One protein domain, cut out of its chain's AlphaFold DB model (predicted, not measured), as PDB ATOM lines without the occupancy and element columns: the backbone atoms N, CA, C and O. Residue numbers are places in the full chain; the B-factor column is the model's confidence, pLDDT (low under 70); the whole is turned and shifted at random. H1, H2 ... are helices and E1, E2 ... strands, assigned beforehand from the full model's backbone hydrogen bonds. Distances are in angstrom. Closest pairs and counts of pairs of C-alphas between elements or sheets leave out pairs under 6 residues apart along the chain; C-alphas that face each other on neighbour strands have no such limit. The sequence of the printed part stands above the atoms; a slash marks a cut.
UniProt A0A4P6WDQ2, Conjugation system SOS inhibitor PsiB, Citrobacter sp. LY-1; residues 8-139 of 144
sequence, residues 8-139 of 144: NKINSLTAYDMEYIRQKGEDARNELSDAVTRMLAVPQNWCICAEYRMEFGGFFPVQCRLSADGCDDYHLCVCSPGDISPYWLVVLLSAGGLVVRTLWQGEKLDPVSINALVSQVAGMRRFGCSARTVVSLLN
ATOM      1  N   ASN A   8     -21.414  -0.134 -19.717       96.88
ATOM      2  CA  ASN A   8     -20.033  -0.100 -20.200       96.88
ATOM      3  C   ASN A   8     -19.264  -1.333 -19.740       96.88
ATOM      4  O   ASN A   8     -18.574  -1.967 -20.537       96.88
ATOM      5  N   LYS A   9     -19.418  -1.703 -18.468       96.81
ATOM      6  CA  LYS A   9     -18.781  -2.886 -17.910       96.81
ATOM      7  C   LYS A   9     -19.326  -4.153 -18.545       96.81
ATOM      8  O   LYS A   9     -18.523  -4.977 -18.962       96.81
ATOM      9  N   ILE A  10     -20.644  -4.284 -18.702       97.81
ATOM     10  CA  ILE A  10     -21.253  -5.435 -19.388       97.81
ATOM     11  C   ILE A  10     -20.720  -5.564 -20.820       97.81
ATOM     12  O   ILE A  10     -20.305  -6.648 -21.216       97.81
ATOM     13  N   ASN A  11     -20.639  -4.460 -21.565       97.94
ATOM     14  CA  ASN A  11     -20.135  -4.447 -22.943       97.94
ATOM     15  C   ASN A  11     -18.614  -4.622 -23.074       97.94
ATOM     16  O   ASN A  11     -18.112  -4.700 -24.194       97.94
ATOM     17  N   SER A  12     -17.888  -4.668 -21.955       97.38
ATOM     18  CA  SER A  12     -16.467  -5.027 -21.914       97.38
ATOM     19  C   SER A  12     -16.223  -6.507 -21.603       97.38
ATOM     20  O   SER A  12     -15.103  -6.976 -21.780       97.38
ATOM     21  N   LEU A  13     -17.251  -7.236 -21.146       97.62
ATOM     22  CA  LEU A  13     -17.155  -8.662 -20.838       97.62
ATOM     23  C   LEU A  13     -17.197  -9.482 -22.127       97.62
ATOM     24  O   LEU A  13     -18.078  -9.302 -22.968       97.62
ATOM     25  N   THR A  14     -16.278 -10.431 -22.246       97.50
ATOM     26  CA  THR A  14     -16.320 -11.459 -23.286       97.50
ATOM     27  C   THR A  14     -17.279 -12.589 -22.904       97.50
ATOM     28  O   THR A  14     -17.692 -12.708 -21.749       97.50
ATOM     29  N   ALA A  15     -17.593 -13.474 -23.856       97.75
ATOM     30  CA  ALA A  15     -18.331 -14.708 -23.571       97.75
ATOM     31  C   ALA A  15     -17.673 -15.526 -22.442       97.75
ATOM     32  O   ALA A  15     -18.358 -15.985 -21.532       97.75
ATOM     33  N   TYR A  16     -16.337 -15.621 -22.446       97.94
ATOM     34  CA  TYR A  16     -15.585 -16.297 -21.391       97.94
ATOM     35  C   TYR A  16     -15.757 -15.619 -20.028       97.94
ATOM     36  O   TYR A  16     -15.970 -16.300 -19.029       97.94
ATOM     37  N   ASP A  17     -15.707 -14.285 -19.966       97.94
ATOM     38  CA  ASP A  17     -15.878 -13.563 -18.701       97.94
ATOM     39  C   ASP A  17     -17.277 -13.767 -18.116       97.94
ATOM     40  O   ASP A  17     -17.428 -13.920 -16.903       97.94
ATOM     41  N   MET A  18     -18.307 -13.793 -18.966       97.88
ATOM     42  CA  MET A  18     -19.681 -14.062 -18.536       97.88
ATOM     43  C   MET A  18     -19.823 -15.480 -17.980       97.88
ATOM     44  O   MET A  18     -20.412 -15.668 -16.914       97.88
ATOM     45  N   GLU A  19     -19.226 -16.467 -18.646       98.06
ATOM     46  CA  GLU A  19     -19.193 -17.844 -18.154       98.06
ATOM     47  C   GLU A  19     -18.420 -17.977 -16.845       98.06
ATOM     48  O   GLU A  19     -18.867 -18.632 -15.903       98.06
ATOM     49  N   TYR A  20     -17.290 -17.285 -16.743       97.81
ATOM     50  CA  TYR A  20     -16.501 -17.234 -15.525       97.81
ATOM     51  C   TYR A  20     -17.293 -16.619 -14.362       97.81
ATOM     52  O   TYR A  20     -17.234 -17.128 -13.244       97.81
ATOM     53  N   ILE A  21     -18.089 -15.570 -14.606       96.75
ATOM     54  CA  ILE A  21     -19.001 -15.001 -13.600       96.75
ATOM     55  C   ILE A  21     -20.051 -16.030 -13.170       96.75
ATOM     56  O   ILE A  21     -20.242 -16.209 -11.968       96.75
ATOM     57  N   ARG A  22     -20.679 -16.754 -14.109       95.31
ATOM     58  CA  ARG A  22     -21.626 -17.838 -13.782       95.31
ATOM     59  C   ARG A  22     -20.977 -18.898 -12.882       95.31
ATOM     60  O   ARG A  22     -21.595 -19.345 -11.919       95.31
ATOM     61  N   GLN A  23     -19.727 -19.271 -13.156       95.81
ATOM     62  CA  GLN A  23     -18.986 -20.284 -12.393       95.81
ATOM     63  C   GLN A  23     -18.572 -19.830 -10.983       95.81
ATOM     64  O   GLN A  23     -18.302 -20.678 -10.134       95.81
ATOM     65  N   LYS A  24     -18.546 -18.520 -10.695       94.94
ATOM     66  CA  LYS A  24     -18.255 -18.006  -9.341       94.94
ATOM     67  C   LYS A  24     -19.355 -18.305  -8.324       94.94
ATOM     68  O   LYS A  24     -19.087 -18.225  -7.127       94.94
ATOM     69  N   GLY A  25     -20.558 -18.640  -8.782       92.69
ATOM     70  CA  GLY A  25     -21.695 -18.982  -7.937       92.69
ATOM     71  C   GLY A  25     -22.918 -18.103  -8.185       92.69
ATOM     72  O   GLY A  25     -22.891 -17.157  -8.974       92.69
ATOM     73  N   GLU A  26     -24.002 -18.445  -7.492       93.06
ATOM     74  CA  GLU A  26     -25.328 -17.861  -7.712       93.06
ATOM     75  C   GLU A  26     -25.350 -16.354  -7.460       93.06
ATOM     76  O   GLU A  26     -25.843 -15.626  -8.306       93.06
ATOM     77  N   ASP A  27     -24.751 -15.861  -6.375       94.62
ATOM     78  CA  ASP A  27     -24.794 -14.430  -6.044       94.62
ATOM     79  C   ASP A  27     -24.176 -13.558  -7.148       94.62
ATOM     80  O   ASP A  27     -24.785 -12.588  -7.598       94.62
ATOM     81  N   ALA A  28     -23.002 -13.949  -7.658       94.50
ATOM     82  CA  ALA A  28     -22.325 -13.230  -8.737       94.50
ATOM     83  C   ALA A  28     -23.141 -13.253 -10.040       94.50
ATOM     84  O   ALA A  28     -23.217 -12.251 -10.756       94.50
ATOM     85  N   ARG A  29     -23.776 -14.391 -10.339       95.94
ATOM     86  CA  ARG A  29     -24.671 -14.522 -11.489       95.94
ATOM     87  C   ARG A  29     -25.922 -13.662 -11.321       95.94
ATOM     88  O   ARG A  29     -26.296 -12.959 -12.256       95.94
ATOM     89  N   ASN A  30     -26.537 -13.681 -10.143       95.69
ATOM     90  CA  ASN A  30     -27.754 -12.941  -9.828       95.69
ATOM     91  C   ASN A  30     -27.517 -11.435  -9.964       95.69
ATOM     92  O   ASN A  30     -28.313 -10.753 -10.600       95.69
ATOM     93  N   GLU A  31     -26.388 -10.920  -9.469       95.88
ATOM     94  CA  GLU A  31     -26.020  -9.510  -9.629       95.88
ATOM     95  C   GLU A  31     -25.925  -9.083 -11.102       95.88
ATOM     96  O   GLU A  31     -26.393  -7.996 -11.463       95.88
ATOM     97  N   LEU A  32     -25.337  -9.930 -11.956       96.94
ATOM     98  CA  LEU A  32     -25.227  -9.678 -13.393       96.94
ATOM     99  C   LEU A  32     -26.599  -9.773 -14.086       96.94
ATOM    100  O   LEU A  32     -26.965  -8.870 -14.841       96.94
ATOM    101  N   SER A  33     -27.377 -10.818 -13.794       97.31
ATOM    102  CA  SER A  33     -28.742 -11.013 -14.300       97.31
ATOM    103  C   SER A  33     -29.665  -9.849 -13.933       97.31
ATOM    104  O   SER A  33     -30.395  -9.326 -14.779       97.31
ATOM    105  N   ASP A  34     -29.590  -9.379 -12.691       96.62
ATOM    106  CA  ASP A  34     -30.365  -8.244 -12.205       96.62
ATOM    107  C   ASP A  34     -29.938  -6.935 -12.883       96.62
ATOM    108  O   ASP A  34     -30.773  -6.074 -13.171       96.62
ATOM    109  N   ALA A  35     -28.638  -6.762 -13.151       96.94
ATOM    110  CA  ALA A  35     -28.134  -5.593 -13.866       96.94
ATOM    111  C   ALA A  35     -28.656  -5.538 -15.305       96.94
ATOM    112  O   ALA A  35     -29.112  -4.477 -15.730       96.94
ATOM    113  N   VAL A  36     -28.660  -6.670 -16.015       97.50
ATOM    114  CA  VAL A  36     -29.234  -6.776 -17.366       97.50
ATOM    115  C   VAL A  36     -30.740  -6.520 -17.328       97.50
ATOM    116  O   VAL A  36     -31.234  -5.695 -18.092       97.50
ATOM    117  N   THR A  37     -31.463  -7.140 -16.393       97.12
ATOM    118  CA  THR A  37     -32.916  -6.964 -16.227       97.12
ATOM    119  C   THR A  37     -33.297  -5.493 -16.055       97.12
ATOM    120  O   THR A  37     -34.237  -5.023 -16.689       97.12
ATOM    121  N   ARG A  38     -32.532  -4.724 -15.266       96.25
ATOM    122  CA  ARG A  38     -32.768  -3.282 -15.053       96.25
ATOM    123  C   ARG A  38     -32.569  -2.412 -16.296       96.25
ATOM    124  O   ARG A  38     -33.030  -1.273 -16.301       96.25
ATOM    125  N   MET A  39     -31.880  -2.904 -17.324       97.06
ATOM    126  CA  MET A  39     -31.690  -2.184 -18.592       97.06
ATOM    127  C   MET A  39     -32.826  -2.446 -19.587       97.06
ATOM    128  O   MET A  39     -32.944  -1.740 -20.592       97.06
ATOM    129  N   LEU A  40     -33.670  -3.443 -19.316       97.38
ATOM    130  CA  LEU A  40     -34.753  -3.853 -20.196       97.38
ATOM    131  C   LEU A  40     -36.062  -3.172 -19.794       97.38
ATOM    132  O   LEU A  40     -36.476  -3.181 -18.636       97.38
ATOM    133  N   ALA A  41     -36.727  -2.577 -20.777       95.75
ATOM    134  CA  ALA A  41     -38.040  -1.988 -20.604       95.75
ATOM    135  C   ALA A  41     -39.093  -3.097 -20.600       95.75
ATOM    136  O   ALA A  41     -39.161  -3.911 -21.522       95.75
ATOM    137  N   VAL A  42     -39.945  -3.093 -19.577       96.38
ATOM    138  CA  VAL A  42     -41.058  -4.036 -19.457       96.38
ATOM    139  C   VAL A  42     -42.325  -3.359 -19.982       96.38
ATOM    140  O   VAL A  42     -42.743  -2.343 -19.418       96.38
ATOM    141  N   PRO A  43     -42.939  -3.865 -21.069       95.69
ATOM    142  CA  PRO A  43     -44.194  -3.321 -21.571       95.69
ATOM    143  C   PRO A  43     -45.324  -3.406 -20.538       95.69
ATOM    144  O   PRO A  43     -45.294  -4.205 -19.607       95.69
ATOM    145  N   GLN A  44     -46.372  -2.606 -20.729       93.81
ATOM    146  CA  GLN A  44     -47.561  -2.684 -19.880       93.81
ATOM    147  C   GLN A  44     -48.205  -4.080 -19.957       93.81
ATOM    148  O   GLN A  44     -48.438  -4.583 -21.059       93.81
ATOM    149  N   ASN A  45     -48.574  -4.641 -18.800       93.56
ATOM    150  CA  ASN A  45     -49.129  -5.995 -18.637       93.56
ATOM    151  C   ASN A  45     -48.159  -7.097 -19.084       93.56
ATOM    152  O   ASN A  45     -48.570  -8.098 -19.676       93.56
ATOM    153  N   TRP A  46     -46.863  -6.851 -18.919       96.25
ATOM    154  CA  TRP A  46     -45.817  -7.845 -19.083       96.25
ATOM    155  C   TRP A  46     -45.014  -7.930 -17.793       96.25
ATOM    156  O   TRP A  46     -44.932  -6.973 -17.021       96.25
ATOM    157  N   CYS A  47     -44.350  -9.061 -17.616       95.50
ATOM    158  CA  CYS A  47     -43.360  -9.278 -16.584       95.50
ATOM    159  C   CYS A  47     -42.011  -9.638 -17.212       95.50
ATOM    160  O   CYS A  47     -41.926 -10.061 -18.371       95.50
ATOM    161  N   ILE A  48     -40.949  -9.440 -16.435       96.12
ATOM    162  CA  ILE A  48     -39.601  -9.896 -16.755       96.12
ATOM    163  C   ILE A  48     -39.097 -10.773 -15.615       96.12
ATOM    164  O   ILE A  48     -39.195 -10.399 -14.447       96.12
ATOM    165  N   CYS A  49     -38.547 -11.929 -15.967       95.25
ATOM    166  CA  CYS A  49     -37.932 -12.859 -15.031       95.25
ATOM    167  C   CYS A  49     -36.537 -13.212 -15.538       95.25
ATOM    168  O   CYS A  49     -36.392 -13.632 -16.687       95.25
ATOM    169  N   ALA A  50     -35.518 -13.065 -14.699       96.44
ATOM    170  CA  ALA A  50     -34.200 -13.604 -14.995       96.44
ATOM    171  C   ALA A  50     -34.107 -15.081 -14.591       96.44
ATOM    172  O   ALA A  50     -34.801 -15.539 -13.683       96.44
ATOM    173  N   GLU A  51     -33.240 -15.821 -15.272       95.12
ATOM    174  CA  GLU A  51     -32.782 -17.126 -14.816       95.12
ATOM    175  C   GLU A  51     -31.694 -16.938 -13.760       95.12
ATOM    176  O   GLU A  51     -30.689 -16.259 -13.996       95.12
ATOM    177  N   TYR A  52     -31.883 -17.578 -12.613       90.00
ATOM    178  CA  TYR A  52     -30.932 -17.525 -11.507       90.00
ATOM    179  C   TYR A  52     -30.193 -18.859 -11.356       90.00
ATOM    180  O   TYR A  52     -29.015 -18.892 -10.997       90.00
ATOM    181  N   ARG A  53     -30.822 -19.970 -11.758       88.88
ATOM    182  CA  ARG A  53     -30.238 -21.315 -11.749       88.88
ATOM    183  C   ARG A  53     -30.422 -22.007 -13.093       88.88
ATOM    184  O   ARG A  53     -29.568 -21.906 -13.967       88.88
ATOM    185  N   MET A  54     -31.506 -22.746 -13.260       91.06
ATOM    186  CA  MET A  54     -31.765 -23.544 -14.461       91.06
ATOM    187  C   MET A  54     -33.250 -23.511 -14.828       91.06
ATOM    188  O   MET A  54     -33.738 -24.399 -15.525       91.06
ATOM    189  N   GLU A  55     -33.988 -22.508 -14.344       94.00
ATOM    190  CA  GLU A  55     -35.432 -22.371 -14.546       94.00
ATOM    191  C   GLU A  55     -35.804 -22.314 -16.034       94.00
ATOM    192  O   GLU A  55     -36.900 -22.723 -16.418       94.00
ATOM    193  N   PHE A  56     -34.891 -21.833 -16.882       91.56
ATOM    194  CA  PHE A  56     -35.047 -21.736 -18.329       91.56
ATOM    195  C   PHE A  56     -34.063 -22.624 -19.115       91.56
ATOM    196  O   PHE A  56     -33.956 -22.472 -20.334       91.56
ATOM    197  N   GLY A  57     -33.408 -23.580 -18.446       92.25
ATOM    198  CA  GLY A  57     -32.511 -24.578 -19.036       92.25
ATOM    199  C   GLY A  57     -31.018 -24.372 -18.762       92.25
ATOM    200  O   GLY A  57     -30.238 -25.276 -19.046       92.25
ATOM    201  N   GLY A  58     -30.598 -23.237 -18.195       93.25
ATOM    202  CA  GLY A  58     -29.206 -23.000 -17.794       93.25
ATOM    203  C   GLY A  58     -28.227 -22.809 -18.957       93.25
ATOM    204  O   GLY A  58     -27.022 -22.980 -18.772       93.25
ATOM    205  N   PHE A  59     -28.724 -22.494 -20.157       94.62
ATOM    206  CA  PHE A  59     -27.914 -22.454 -21.380       94.62
ATOM    207  C   PHE A  59     -26.990 -21.241 -21.470       94.62
ATOM    208  O   PHE A  59     -25.912 -21.349 -22.048       94.62
ATOM    209  N   PHE A  60     -27.400 -20.101 -20.914       97.44
ATOM    210  CA  PHE A  60     -26.661 -18.846 -21.013       97.44
ATOM    211  C   PHE A  60     -26.270 -18.328 -19.622       97.44
ATOM    212  O   PHE A  60     -27.032 -18.512 -18.664       97.44
ATOM    213  N   PRO A  61     -25.122 -17.635 -19.489       97.75
ATOM    214  CA  PRO A  61     -24.748 -16.957 -18.250       97.75
ATOM    215  C   PRO A  61     -25.856 -16.059 -17.711       97.75
ATOM    216  O   PRO A  61     -26.207 -16.161 -16.535       97.75
ATOM    217  N   VAL A  62     -26.466 -15.263 -18.590       98.06
ATOM    218  CA  VAL A  62     -27.676 -14.494 -18.304       98.06
ATOM    219  C   VAL A  62     -28.742 -14.826 -19.335       98.06
ATOM    220  O   VAL A  62     -28.521 -14.714 -20.542       98.06
ATOM    221  N   GLN A  63     -29.932 -15.160 -18.845       98.25
ATOM    222  CA  GLN A  63     -31.132 -15.261 -19.660       98.25
ATOM    223  C   GLN A  63     -32.280 -14.538 -18.960       98.25
ATOM    224  O   GLN A  63     -32.658 -14.898 -17.850       98.25
ATOM    225  N   CYS A  64     -32.853 -13.533 -19.616       97.44
ATOM    226  CA  CYS A  64     -34.040 -12.824 -19.139       97.44
ATOM    227  C   CYS A  64     -35.225 -13.165 -20.035       97.44
ATOM    228  O   CYS A  64     -35.117 -13.069 -21.256       97.44
ATOM    229  N   ARG A  65     -36.363 -13.538 -19.455       96.38
ATOM    230  CA  ARG A  65     -37.596 -13.844 -20.175       96.38
ATOM    231  C   ARG A  65     -38.624 -12.747 -19.933       96.38
ATOM    232  O   ARG A  65     -38.980 -12.485 -18.790       96.38
ATOM    233  N   LEU A  66     -39.114 -12.150 -21.015       96.81
ATOM    234  CA  LEU A  66     -40.255 -11.246 -21.012       96.81
ATOM    235  C   LEU A  66     -41.502 -11.971 -21.522       96.81
ATOM    236  O   LEU A  66     -41.476 -12.614 -22.579       96.81
ATOM    237  N   SER A  67     -42.600 -11.832 -20.793       93.81
ATOM    238  CA  SER A  67     -43.881 -12.472 -21.096       93.81
ATOM    239  C   SER A  67     -45.042 -11.554 -20.759       93.81
ATOM    240  O   SER A  67     -44.960 -10.801 -19.795       93.81
ATOM    241  N   ALA A  68     -46.122 -11.622 -21.537       92.62
ATOM    242  CA  ALA A  68     -47.345 -10.911 -21.182       92.62
ATOM    243  C   ALA A  68     -48.071 -11.632 -20.041       92.62
ATOM    244  O   ALA A  68     -48.108 -12.864 -20.006       92.62
ATOM    245  N   ASP A  69     -48.686 -10.863 -19.152       87.88
ATOM    246  CA  ASP A  69     -49.404 -11.386 -17.998       87.88
ATOM    247  C   ASP A  69     -50.563 -12.290 -18.435       87.88
ATOM    248  O   ASP A  69     -51.348 -11.951 -19.325       87.88
ATOM    249  N   GLY A  70     -50.670 -13.455 -17.792       79.50
ATOM    250  CA  GLY A  70     -51.771 -14.395 -18.002       79.50
ATOM    251  C   GLY A  70     -51.794 -15.083 -19.371       79.50
ATOM    252  O   GLY A  70     -52.840 -15.616 -19.744       79.50
ATOM    253  N   CYS A  71     -50.698 -15.071 -20.141       77.50
ATOM    254  CA  CYS A  71     -50.659 -15.733 -21.442       77.50
ATOM    255  C   CYS A  71     -49.265 -16.277 -21.807       77.50
ATOM    256  O   CYS A  71     -48.310 -15.524 -22.019       77.50
ATOM    257  N   ASP A  72     -49.197 -17.594 -22.005       80.81
ATOM    258  CA  ASP A  72     -47.952 -18.333 -22.245       80.81
ATOM    259  C   ASP A  72     -47.666 -18.618 -23.729       80.81
ATOM    260  O   ASP A  72     -46.728 -19.340 -24.047       80.81
ATOM    261  N   ASP A  73     -48.431 -18.034 -24.661       87.88
ATOM    262  CA  ASP A  73     -48.324 -18.315 -26.104       87.88
ATOM    263  C   ASP A  73     -46.897 -18.200 -26.652       87.88
ATOM    264  O   ASP A  73     -46.471 -18.988 -27.503       87.88
ATOM    265  N   TYR A  74     -46.167 -17.186 -26.193       93.69
ATOM    266  CA  TYR A  74     -44.745 -17.013 -26.447       93.69
ATOM    267  C   TYR A  74     -44.121 -16.010 -25.483       93.69
ATOM    268  O   TYR A  74     -44.800 -15.148 -24.909       93.69
ATOM    269  N   HIS A  75     -42.799 -16.088 -25.402       94.94
ATOM    270  CA  HIS A  75     -41.941 -15.220 -24.616       94.94
ATOM    271  C   HIS A  75     -40.805 -14.665 -25.482       94.94
ATOM    272  O   HIS A  75     -40.395 -15.291 -26.465       94.94
ATOM    273  N   LEU A  76     -40.271 -13.509 -25.094       96.81
ATOM    274  CA  LEU A  76     -38.994 -13.013 -25.601       96.81
ATOM    275  C   LEU A  76     -37.899 -13.344 -24.595       96.81
ATOM    276  O   LEU A  76     -38.049 -13.067 -23.411       96.81
ATOM    277  N   CYS A  77     -36.804 -13.930 -25.057       97.38
ATOM    278  CA  CYS A  77     -35.650 -14.266 -24.240       97.38
ATOM    279  C   CYS A  77     -34.473 -13.390 -24.667       97.38
ATOM    280  O   CYS A  77     -34.066 -13.449 -25.824       97.38
ATOM    281  N   VAL A  78     -33.942 -12.584 -23.753       98.31
ATOM    282  CA  VAL A  78     -32.668 -11.883 -23.929       98.31
ATOM    283  C   VAL A  78     -31.577 -12.777 -23.354       98.31
ATOM    284  O   VAL A  78     -31.578 -13.038 -22.150       98.31
ATOM    285  N   CYS A  79     -30.685 -13.265 -24.208       98.38
ATOM    286  CA  CYS A  79     -29.630 -14.211 -23.857       98.38
ATOM    287  C   CYS A  79     -28.261 -13.557 -24.030       98.38
ATOM    288  O   CYS A  79     -28.015 -12.901 -25.046       98.38
ATOM    289  N   SER A  80     -27.379 -13.732 -23.050       98.50
ATOM    290  CA  SER A  80     -26.018 -13.203 -23.110       98.50
ATOM    291  C   SER A  80     -25.083 -14.055 -23.967       98.50
ATOM    292  O   SER A  80     -25.357 -15.235 -24.190       98.50
ATOM    293  N   PRO A  81     -23.929 -13.495 -24.367       98.50
ATOM    294  CA  PRO A  81     -22.777 -14.279 -24.764       98.50
ATOM    295  C   PRO A  81     -22.411 -15.338 -23.715       98.50
ATOM    296  O   PRO A  81     -22.606 -15.134 -22.511       98.50
ATOM    297  N   GLY A  82     -21.868 -16.454 -24.183       97.69
ATOM    298  CA  GLY A  82     -21.402 -17.584 -23.386       97.69
ATOM    299  C   GLY A  82     -20.940 -18.728 -24.287       97.69
ATOM    300  O   GLY A  82     -20.662 -18.517 -25.470       97.69
ATOM    301  N   ASP A  83     -20.909 -19.948 -23.761       96.56
ATOM    302  CA  ASP A  83     -20.426 -21.121 -24.506       96.56
ATOM    303  C   ASP A  83     -21.303 -21.460 -25.726       96.56
ATOM    304  O   ASP A  83     -20.821 -21.983 -26.730       96.56
ATOM    305  N   ILE A  84     -22.602 -21.153 -25.651       96.50
ATOM    306  CA  ILE A  84     -23.581 -21.455 -26.708       96.50
ATOM    307  C   ILE A  84     -23.519 -20.458 -27.873       96.50
ATOM    308  O   ILE A  84     -23.760 -20.824 -29.022       96.50
ATOM    309  N   SER A  85     -23.243 -19.186 -27.586       96.31
ATOM    310  CA  SER A  85     -23.238 -18.099 -28.570       96.31
ATOM    311  C   SER A  85     -22.267 -17.013 -28.124       96.31
ATOM    312  O   SER A  85     -22.351 -16.585 -26.975       96.31
ATOM    313  N   PRO A  86     -21.409 -16.481 -29.012       96.88
ATOM    314  CA  PRO A  86     -20.556 -15.347 -28.673       96.88
ATOM    315  C   PRO A  86     -21.304 -14.001 -28.694       96.88
ATOM    316  O   PRO A  86     -20.722 -12.980 -28.341       96.88
ATOM    317  N   TYR A  87     -22.578 -13.983 -29.099       97.88
ATOM    318  CA  TYR A  87     -23.387 -12.772 -29.253       97.88
ATOM    319  C   TYR A  87     -24.517 -12.689 -28.229       97.88
ATOM    320  O   TYR A  87     -25.050 -13.713 -27.795       97.88
ATOM    321  N   TRP A  88     -24.941 -11.458 -27.936       98.44
ATOM    322  CA  TRP A  88     -26.241 -11.186 -27.336       98.44
ATOM    323  C   TRP A  88     -27.344 -11.517 -28.331       98.44
ATOM    324  O   TRP A  88     -27.247 -11.167 -29.508       98.44
ATOM    325  N   LEU A  89     -28.405 -12.154 -27.850       98.06
ATOM    326  CA  LEU A  89     -29.533 -12.581 -28.671       98.06
ATOM    327  C   LEU A  89     -30.848 -12.116 -28.051       98.06
ATOM    328  O   LEU A  89     -31.024 -12.184 -26.836       98.06
ATOM    329  N   VAL A  90     -31.802 -11.726 -28.895       97.88
ATOM    330  CA  VAL A  90     -33.223 -11.690 -28.530       97.88
ATOM    331  C   VAL A  90     -33.925 -12.792 -29.300       97.88
ATOM    332  O   VAL A  90     -33.999 -12.754 -30.527       97.88
ATOM    333  N   VAL A  91     -34.450 -13.778 -28.584       96.56
ATOM    334  CA  VAL A  91     -35.093 -14.964 -29.152       96.56
ATOM    335  C   VAL A  91     -36.577 -14.947 -28.823       96.56
ATOM    336  O   VAL A  91     -36.962 -14.827 -27.664       96.56
ATOM    337  N   LEU A  92     -37.425 -15.117 -29.830       96.06
ATOM    338  CA  LEU A  92     -38.825 -15.458 -29.629       96.06
ATOM    339  C   LEU A  92     -38.953 -16.968 -29.444       96.06
ATOM    340  O   LEU A  92     -38.523 -17.741 -30.304       96.06
ATOM    341  N   LEU A  93     -39.587 -17.367 -28.346       94.88
ATOM    342  CA  LEU A  93     -39.858 -18.754 -27.985       94.88
ATOM    343  C   LEU A  93     -41.364 -18.939 -27.791       94.88
ATOM    344  O   LEU A  93     -41.929 -18.354 -26.870       94.88
ATOM    345  N   SER A  94     -42.017 -19.746 -28.627       93.94
ATOM    346  CA  SER A  94     -43.426 -20.101 -28.423       93.94
ATOM    347  C   SER A  94     -43.611 -21.124 -27.306       93.94
ATOM    348  O   SER A  94     -42.724 -21.949 -27.060       93.94
ATOM    349  N   ALA A  95     -44.811 -21.159 -26.723       87.62
ATOM    350  CA  ALA A  95     -45.273 -22.292 -25.926       87.62
ATOM    351  C   ALA A  95     -45.000 -23.611 -26.666       87.62
ATOM    352  O   ALA A  95     -45.189 -23.722 -27.884       87.62
ATOM    353  N   GLY A  96     -44.483 -24.596 -25.931       83.88
ATOM    354  CA  GLY A  96     -44.130 -25.913 -26.466       83.88
ATOM    355  C   GLY A  96     -42.941 -25.940 -27.438       83.88
ATOM    356  O   GLY A  96     -42.662 -26.993 -27.998       83.88
ATOM    357  N   GLY A  97     -42.245 -24.819 -27.669       83.94
ATOM    358  CA  GLY A  97     -41.015 -24.778 -28.473       83.94
ATOM    359  C   GLY A  97     -41.200 -24.944 -29.987       83.94
ATOM    360  O   GLY A  97     -40.220 -25.117 -30.706       83.94
ATOM    361  N   LEU A  98     -42.433 -24.872 -30.500       86.25
ATOM    362  CA  LEU A  98     -42.730 -25.020 -31.934       86.25
ATOM    363  C   LEU A  98     -42.126 -23.909 -32.807       86.25
ATOM    364  O   LEU A  98     -41.862 -24.113 -33.993       86.25
ATOM    365  N   VAL A  99     -41.931 -22.721 -32.238       89.19
ATOM    366  CA  VAL A  99     -41.263 -21.589 -32.876       89.19
ATOM    367  C   VAL A  99     -40.158 -21.100 -31.948       89.19
ATOM    368  O   VAL A  99     -40.432 -20.582 -30.870       89.19
ATOM    369  N   VAL A 100     -38.914 -21.239 -32.407       93.06
ATOM    370  CA  VAL A 100     -37.722 -20.658 -31.777       93.06
ATOM    371  C   VAL A 100     -36.989 -19.851 -32.835       93.06
ATOM    372  O   VAL A 100     -36.541 -20.417 -33.837       93.06
ATOM    373  N   ARG A 101     -36.933 -18.528 -32.684       94.62
ATOM    374  CA  ARG A 101     -36.341 -17.640 -33.694       94.62
ATOM    375  C   ARG A 101     -35.609 -16.472 -33.060       94.62
ATOM    376  O   ARG A 101     -36.186 -15.758 -32.248       94.62
ATOM    377  N   THR A 102     -34.373 -16.253 -33.486       95.69
ATOM    378  CA  THR A 102     -33.620 -15.034 -33.182       95.69
ATOM    379  C   THR A 102     -34.242 -13.867 -33.941       95.69
ATOM    380  O   THR A 102     -34.358 -13.914 -35.163       95.69
ATOM    381  N   LEU A 103     -34.675 -12.847 -33.208       95.00
ATOM    382  CA  LEU A 103     -35.228 -11.603 -33.740       95.00
ATOM    383  C   LEU A 103     -34.179 -10.487 -33.808       95.00
ATOM    384  O   LEU A 103     -34.338  -9.542 -34.575       95.00
ATOM    385  N   TRP A 104     -33.136 -10.576 -32.985       95.88
ATOM    386  CA  TRP A 104     -32.030  -9.626 -32.958       95.88
ATOM    387  C   TRP A 104     -30.768 -10.294 -32.418       95.88
ATOM    388  O   TRP A 104     -30.853 -11.190 -31.573       95.88
ATOM    389  N   GLN A 105     -29.619  -9.834 -32.903       96.56
ATOM    390  CA  GLN A 105     -28.292 -10.279 -32.505       96.56
ATOM    391  C   GLN A 105     -27.349  -9.074 -32.437       96.56
ATOM    392  O   GLN A 105     -27.471  -8.157 -33.248       96.56
ATOM    393  N   GLY A 106     -26.397  -9.095 -31.505       96.50
ATOM    394  CA  GLY A 106     -25.332  -8.097 -31.448       96.50
ATOM    395  C   GLY A 106     -24.141  -8.535 -30.600       96.50
ATOM    396  O   GLY A 106     -24.276  -9.311 -29.657       96.50
ATOM    397  N   GLU A 107     -22.954  -8.018 -30.915       96.56
ATOM    398  CA  GLU A 107     -21.737  -8.244 -30.112       96.56
ATOM    399  C   GLU A 107     -21.828  -7.615 -28.717       96.56
ATOM    400  O   GLU A 107     -21.241  -8.104 -27.755       96.56
ATOM    401  N   LYS A 108     -22.586  -6.524 -28.601       97.69
ATOM    402  CA  LYS A 108     -22.774  -5.754 -27.371       97.69
ATOM    403  C   LYS A 108     -24.240  -5.730 -26.992       97.69
ATOM    404  O   LYS A 108     -25.106  -5.755 -27.863       97.69
ATOM    405  N   LEU A 109     -24.511  -5.611 -25.699       98.12
ATOM    406  CA  LEU A 109     -25.841  -5.310 -25.211       98.12
ATOM    407  C   LEU A 109     -26.220  -3.905 -25.694       98.12
ATOM    408  O   LEU A 109     -25.550  -2.922 -25.364       98.12
ATOM    409  N   ASP A 110     -27.305  -3.827 -26.460       98.00
ATOM    410  CA  ASP A 110     -27.914  -2.576 -26.902       98.00
ATOM    411  C   ASP A 110     -29.343  -2.476 -26.347       98.00
ATOM    412  O   ASP A 110     -30.305  -2.906 -26.995       98.00
ATOM    413  N   PRO A 111     -29.509  -1.902 -25.141       97.75
ATOM    414  CA  PRO A 111     -30.826  -1.738 -24.544       97.75
ATOM    415  C   PRO A 111     -31.777  -0.911 -25.409       97.75
ATOM    416  O   PRO A 111     -32.982  -1.134 -25.354       97.75
ATOM    417  N   VAL A 112     -31.280   0.026 -26.225       97.12
ATOM    418  CA  VAL A 112     -32.138   0.876 -27.062       97.12
ATOM    419  C   VAL A 112     -32.804   0.034 -28.145       97.12
ATOM    420  O   VAL A 112     -34.034   0.025 -28.243       97.12
ATOM    421  N   SER A 113     -32.015  -0.724 -28.909       96.50
ATOM    422  CA  SER A 113     -32.538  -1.603 -29.961       96.50
ATOM    423  C   SER A 113     -33.404  -2.727 -29.393       96.50
ATOM    424  O   SER A 113     -34.488  -2.996 -29.915       96.50
ATOM    425  N   ILE A 114     -32.976  -3.344 -28.287       97.81
ATOM    426  CA  ILE A 114     -33.725  -4.427 -27.639       97.81
ATOM    427  C   ILE A 114     -35.075  -3.915 -27.123       97.81
ATOM    428  O   ILE A 114     -36.104  -4.533 -27.389       97.81
ATOM    429  N   ASN A 115     -35.116  -2.762 -26.453       98.00
ATOM    430  CA  ASN A 115     -36.362  -2.215 -25.910       98.00
ATOM    431  C   ASN A 115     -37.325  -1.751 -27.012       98.00
ATOM    432  O   ASN A 115     -38.544  -1.906 -26.871       98.00
ATOM    433  N   ALA A 116     -36.804  -1.232 -28.128       96.69
ATOM    434  CA  ALA A 116     -37.611  -0.917 -29.304       96.69
ATOM    435  C   ALA A 116     -38.246  -2.183 -29.904       96.69
ATOM    436  O   ALA A 116     -39.450  -2.201 -30.172       96.69
ATOM    437  N   LEU A 117     -37.469  -3.264 -30.039       96.31
ATOM    438  CA  LEU A 117     -37.954  -4.561 -30.511       96.31
ATOM    439  C   LEU A 117     -39.016  -5.153 -29.574       96.31
ATOM    440  O   LEU A 117     -40.084  -5.563 -30.027       96.31
ATOM    441  N   VAL A 118     -38.755  -5.158 -28.266       96.69
ATOM    442  CA  VAL A 118     -39.701  -5.621 -27.237       96.69
ATOM    443  C   VAL A 118     -41.015  -4.840 -27.326       96.69
ATOM    444  O   VAL A 118     -42.090  -5.439 -27.339       96.69
ATOM    445  N   SER A 119     -40.943  -3.515 -27.466       96.06
ATOM    446  CA  SER A 119     -42.124  -2.655 -27.618       96.06
ATOM    447  C   SER A 119     -42.903  -2.963 -28.898       96.06
ATOM    448  O   SER A 119     -44.134  -3.017 -28.879       96.06
ATOM    449  N   GLN A 120     -42.203  -3.217 -30.007       95.31
ATOM    450  CA  GLN A 120     -42.819  -3.600 -31.275       95.31
ATOM    451  C   GLN A 120     -43.559  -4.943 -31.161       95.31
ATOM    452  O   GLN A 120     -44.715  -5.041 -31.577       95.31
ATOM    453  N   VAL A 121     -42.936  -5.958 -30.552       95.06
ATOM    454  CA  VAL A 121     -43.564  -7.269 -30.316       95.06
ATOM    455  C   VAL A 121     -44.763  -7.142 -29.376       95.06
ATOM    456  O   VAL A 121     -45.810  -7.732 -29.641       95.06
ATOM    457  N   ALA A 122     -44.663  -6.340 -28.316       94.56
ATOM    458  CA  ALA A 122     -45.786  -6.081 -27.417       94.56
ATOM    459  C   ALA A 122     -46.967  -5.408 -28.134       94.56
ATOM    460  O   ALA A 122     -48.124  -5.769 -27.900       94.56
ATOM    461  N   GLY A 123     -46.683  -4.488 -29.060       93.69
ATOM    462  CA  GLY A 123     -47.678  -3.904 -29.958       93.69
ATOM    463  C   GLY A 123     -48.354  -4.957 -30.838       93.69
ATOM    464  O   GLY A 123     -49.577  -5.051 -30.839       93.69
ATOM    465  N   MET A 124     -47.578  -5.802 -31.524       93.69
ATOM    466  CA  MET A 124     -48.112  -6.903 -32.344       93.69
ATOM    467  C   MET A 124     -48.987  -7.857 -31.520       93.69
ATOM    468  O   MET A 124     -50.058  -8.272 -31.966       93.69
ATOM    469  N   ARG A 125     -48.580  -8.162 -30.286       90.62
ATOM    470  CA  ARG A 125     -49.361  -9.002 -29.375       90.62
ATOM    471  C   ARG A 125     -50.718  -8.398 -29.034       90.62
ATOM    472  O   ARG A 125     -51.704  -9.126 -29.019       90.62
ATOM    473  N   ARG A 126     -50.796  -7.081 -28.805       90.38
ATOM    474  CA  ARG A 126     -52.079  -6.383 -28.579       90.38
ATOM    475  C   ARG A 126     -53.058  -6.547 -29.744       90.38
ATOM    476  O   ARG A 126     -54.260  -6.521 -29.512       90.38
ATOM    477  N   PHE A 127     -52.560  -6.766 -30.961       90.06
ATOM    478  CA  PHE A 127     -53.373  -7.069 -32.144       90.06
ATOM    479  C   PHE A 127     -53.605  -8.575 -32.371       90.06
ATOM    480  O   PHE A 127     -54.089  -8.968 -33.430       90.06
ATOM    481  N   GLY A 128     -53.267  -9.431 -31.402       90.06
ATOM    482  CA  GLY A 128     -53.490 -10.877 -31.480       90.06
ATOM    483  C   GLY A 128     -52.502 -11.621 -32.382       90.06
ATOM    484  O   GLY A 128     -52.796 -12.729 -32.831       90.06
ATOM    485  N   CYS A 129     -51.333 -11.045 -32.688       92.25
ATOM    486  CA  CYS A 129     -50.333 -11.737 -33.497       92.25
ATOM    487  C   CYS A 129     -49.744 -12.948 -32.756       92.25
ATOM    488  O   CYS A 129     -49.139 -12.812 -31.690       92.25
ATOM    489  N   SER A 130     -49.854 -14.122 -33.386       91.94
ATOM    490  CA  SER A 130     -49.186 -15.352 -32.950       91.94
ATOM    491  C   SER A 130     -47.660 -15.257 -33.081       91.94
ATOM    492  O   SER A 130     -47.152 -14.462 -33.874       91.94
ATOM    493  N   ALA A 131     -46.924 -16.144 -32.404       91.88
ATOM    494  CA  ALA A 131     -45.471 -16.291 -32.556       91.88
ATOM    495  C   ALA A 131     -45.018 -16.372 -34.028       91.88
ATOM    496  O   ALA A 131     -44.078 -15.696 -34.441       91.88
ATOM    497  N   ARG A 132     -45.718 -17.171 -34.846       91.44
ATOM    498  CA  ARG A 132     -45.410 -17.340 -36.275       91.44
ATOM    499  C   ARG A 132     -45.652 -16.052 -37.061       91.44
ATOM    500  O   ARG A 132     -44.855 -15.713 -37.930       91.44
ATOM    501  N   THR A 133     -46.726 -15.334 -36.740       91.88
ATOM    502  CA  THR A 133     -47.043 -14.036 -37.349       91.88
ATOM    503  C   THR A 133     -45.979 -13.001 -36.997       91.88
ATOM    504  O   THR A 133     -45.484 -12.328 -37.893       91.88
ATOM    505  N   VAL A 134     -45.577 -12.918 -35.725       92.94
ATOM    506  CA  VAL A 134     -44.519 -12.005 -35.268       92.94
ATOM    507  C   VAL A 134     -43.222 -12.264 -36.029       92.94
ATOM    508  O   VAL A 134     -42.686 -11.343 -36.635       92.94
ATOM    509  N   VAL A 135     -42.761 -13.518 -36.081       91.19
ATOM    510  CA  VAL A 135     -41.557 -13.901 -36.840       91.19
ATOM    511  C   VAL A 135     -41.687 -13.530 -38.317       91.19
ATOM    512  O   VAL A 135     -40.762 -12.965 -38.888       91.19
ATOM    513  N   SER A 136     -42.833 -13.815 -38.942       89.69
ATOM    514  CA  SER A 136     -43.055 -13.504 -40.356       89.69
ATOM    515  C   SER A 136     -43.033 -12.003 -40.652       89.69
ATOM    516  O   SER A 136     -42.632 -11.618 -41.746       89.69
ATOM    517  N   LEU A 137     -43.488 -11.163 -39.719       88.50
ATOM    518  CA  LEU A 137     -43.534  -9.707 -39.883       88.50
ATOM    519  C   LEU A 137     -42.206  -9.033 -39.529       88.50
ATOM    520  O   LEU A 137     -41.853  -8.015 -40.118       88.50
ATOM    521  N   LEU A 138     -41.469  -9.599 -38.574       86.88
ATOM    522  CA  LEU A 138     -40.154  -9.121 -38.149       86.88
ATOM    523  C   LEU A 138     -39.008  -9.691 -38.977       86.88
ATOM    524  O   LEU A 138     -37.861  -9.482 -38.604       86.88
ATOM    525  N   ASN A 139     -39.312 -10.370 -40.086       64.62
ATOM    526  CA  ASN A 139     -38.377 -11.043 -40.986       64.62
ATOM    527  C   ASN A 139     -37.494 -10.046 -41.774       64.62
ATOM    528  O   ASN A 139     -37.415 -10.075 -43.000       64.62
TER     529      ASN A 139
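This is residues 8 to 139 of the 144 residues of the protein "Conjugation system SOS inhibitor PsiB" of Citrobacter sp. LY-1 (UniProt A0A4P6WDQ2). One twisted sheet of five strands makes a wall with helices over one face; the long helix H3 runs along the strands above E3, H4 covers E4 and E5, and H2 packs by E1 and E2. H1 sits beyond the sheet at one end of the long axis, making a corner with H2, and the other face of the sheet has no named helix. The printed part has 132 residues, with four named helices and five named strands in the order H1 H2 E1 E2 E3 E4 E5 H3 H4; the sheet's order is E1 E2 E3 E4 E5, all antiparallel, and the class is mixed, helices and strands. The whole is compact, with a radius of gyration of the C-alphas of 14.2 A, and elongated, spanning 42 by 26 by 25 A.

The sheet holds E1, residues 46 to 50, E2, 63 to 68, E3, 74 to 79, E4, 88 to 94, 19.4 A long, and E5, 100 to 106, 17.6 A. H3, residues 111 to 126, is 22.1 A long, from C-alpha 111 at (-30.826, -1.738, -24.544). H2 is residues 26 to 37, 15.8 A. H1, residues 15 to 23, begins at C-alpha (-18.331, -14.708, -23.571). H4, residues 131 to 137, ends at C-alpha (-43.534, -9.707, -39.883).

The strands form a meander, each the antiparallel neighbour of the one before, with E1 and E5 as edge strands. Each successive pair is a hairpin: N 49 and O 65 of E1 and E2 are 2.9 A apart, N 66 and O 76 of E2 and E3 2.8 A, N 77 and O 91 of E3 and E4 2.8 A, and N 90 and O 104 of E4 and E5 2.9 A, within hydrogen-bond range. H2, H3 and H4 are on the same face, two layers, helices on one face of a sheet. H3 lies over E3 at a height over the sheet of 8.5 A, along the strands at 3 degrees on the local plane; its closest C-alphas to E3 are Val 118 and Leu 76, 7.6 A. H4, at a height of 9.2 A, lies over E4 and only just over E5, with 3 of its 7 C-alphas; the C-alphas of Ala 131 and Ser 94 are its closest to E4, 6.0 A. H3 and H4 are close but not clearly touching, Met 124 and Val 134 having the closest C-alphas, 6.9 A. H2, at a height of 5.9 A, lies over none of the strands, but only just: 2 of its 12 C-alphas fall on E1 and 2 on E2. H1 is not on the sheet and touches H2 only at the corner, closest C-alphas Arg 22 and Arg 29, 5.1 A, at a steep tilt of 49 degrees, opposite ways. Every O i to N i+4 pair in H1, H2, H3 and H4 is within hydrogen-bond range.

The C-alphas of Lys 24 and Phe 127, the two farthest apart, are 43.3 A from each other. The printed part has no cut. The link from E1 to E2 is long, with 12 residues. The mean pLDDT of the printed part is 94.4, and residue 139 is under 70.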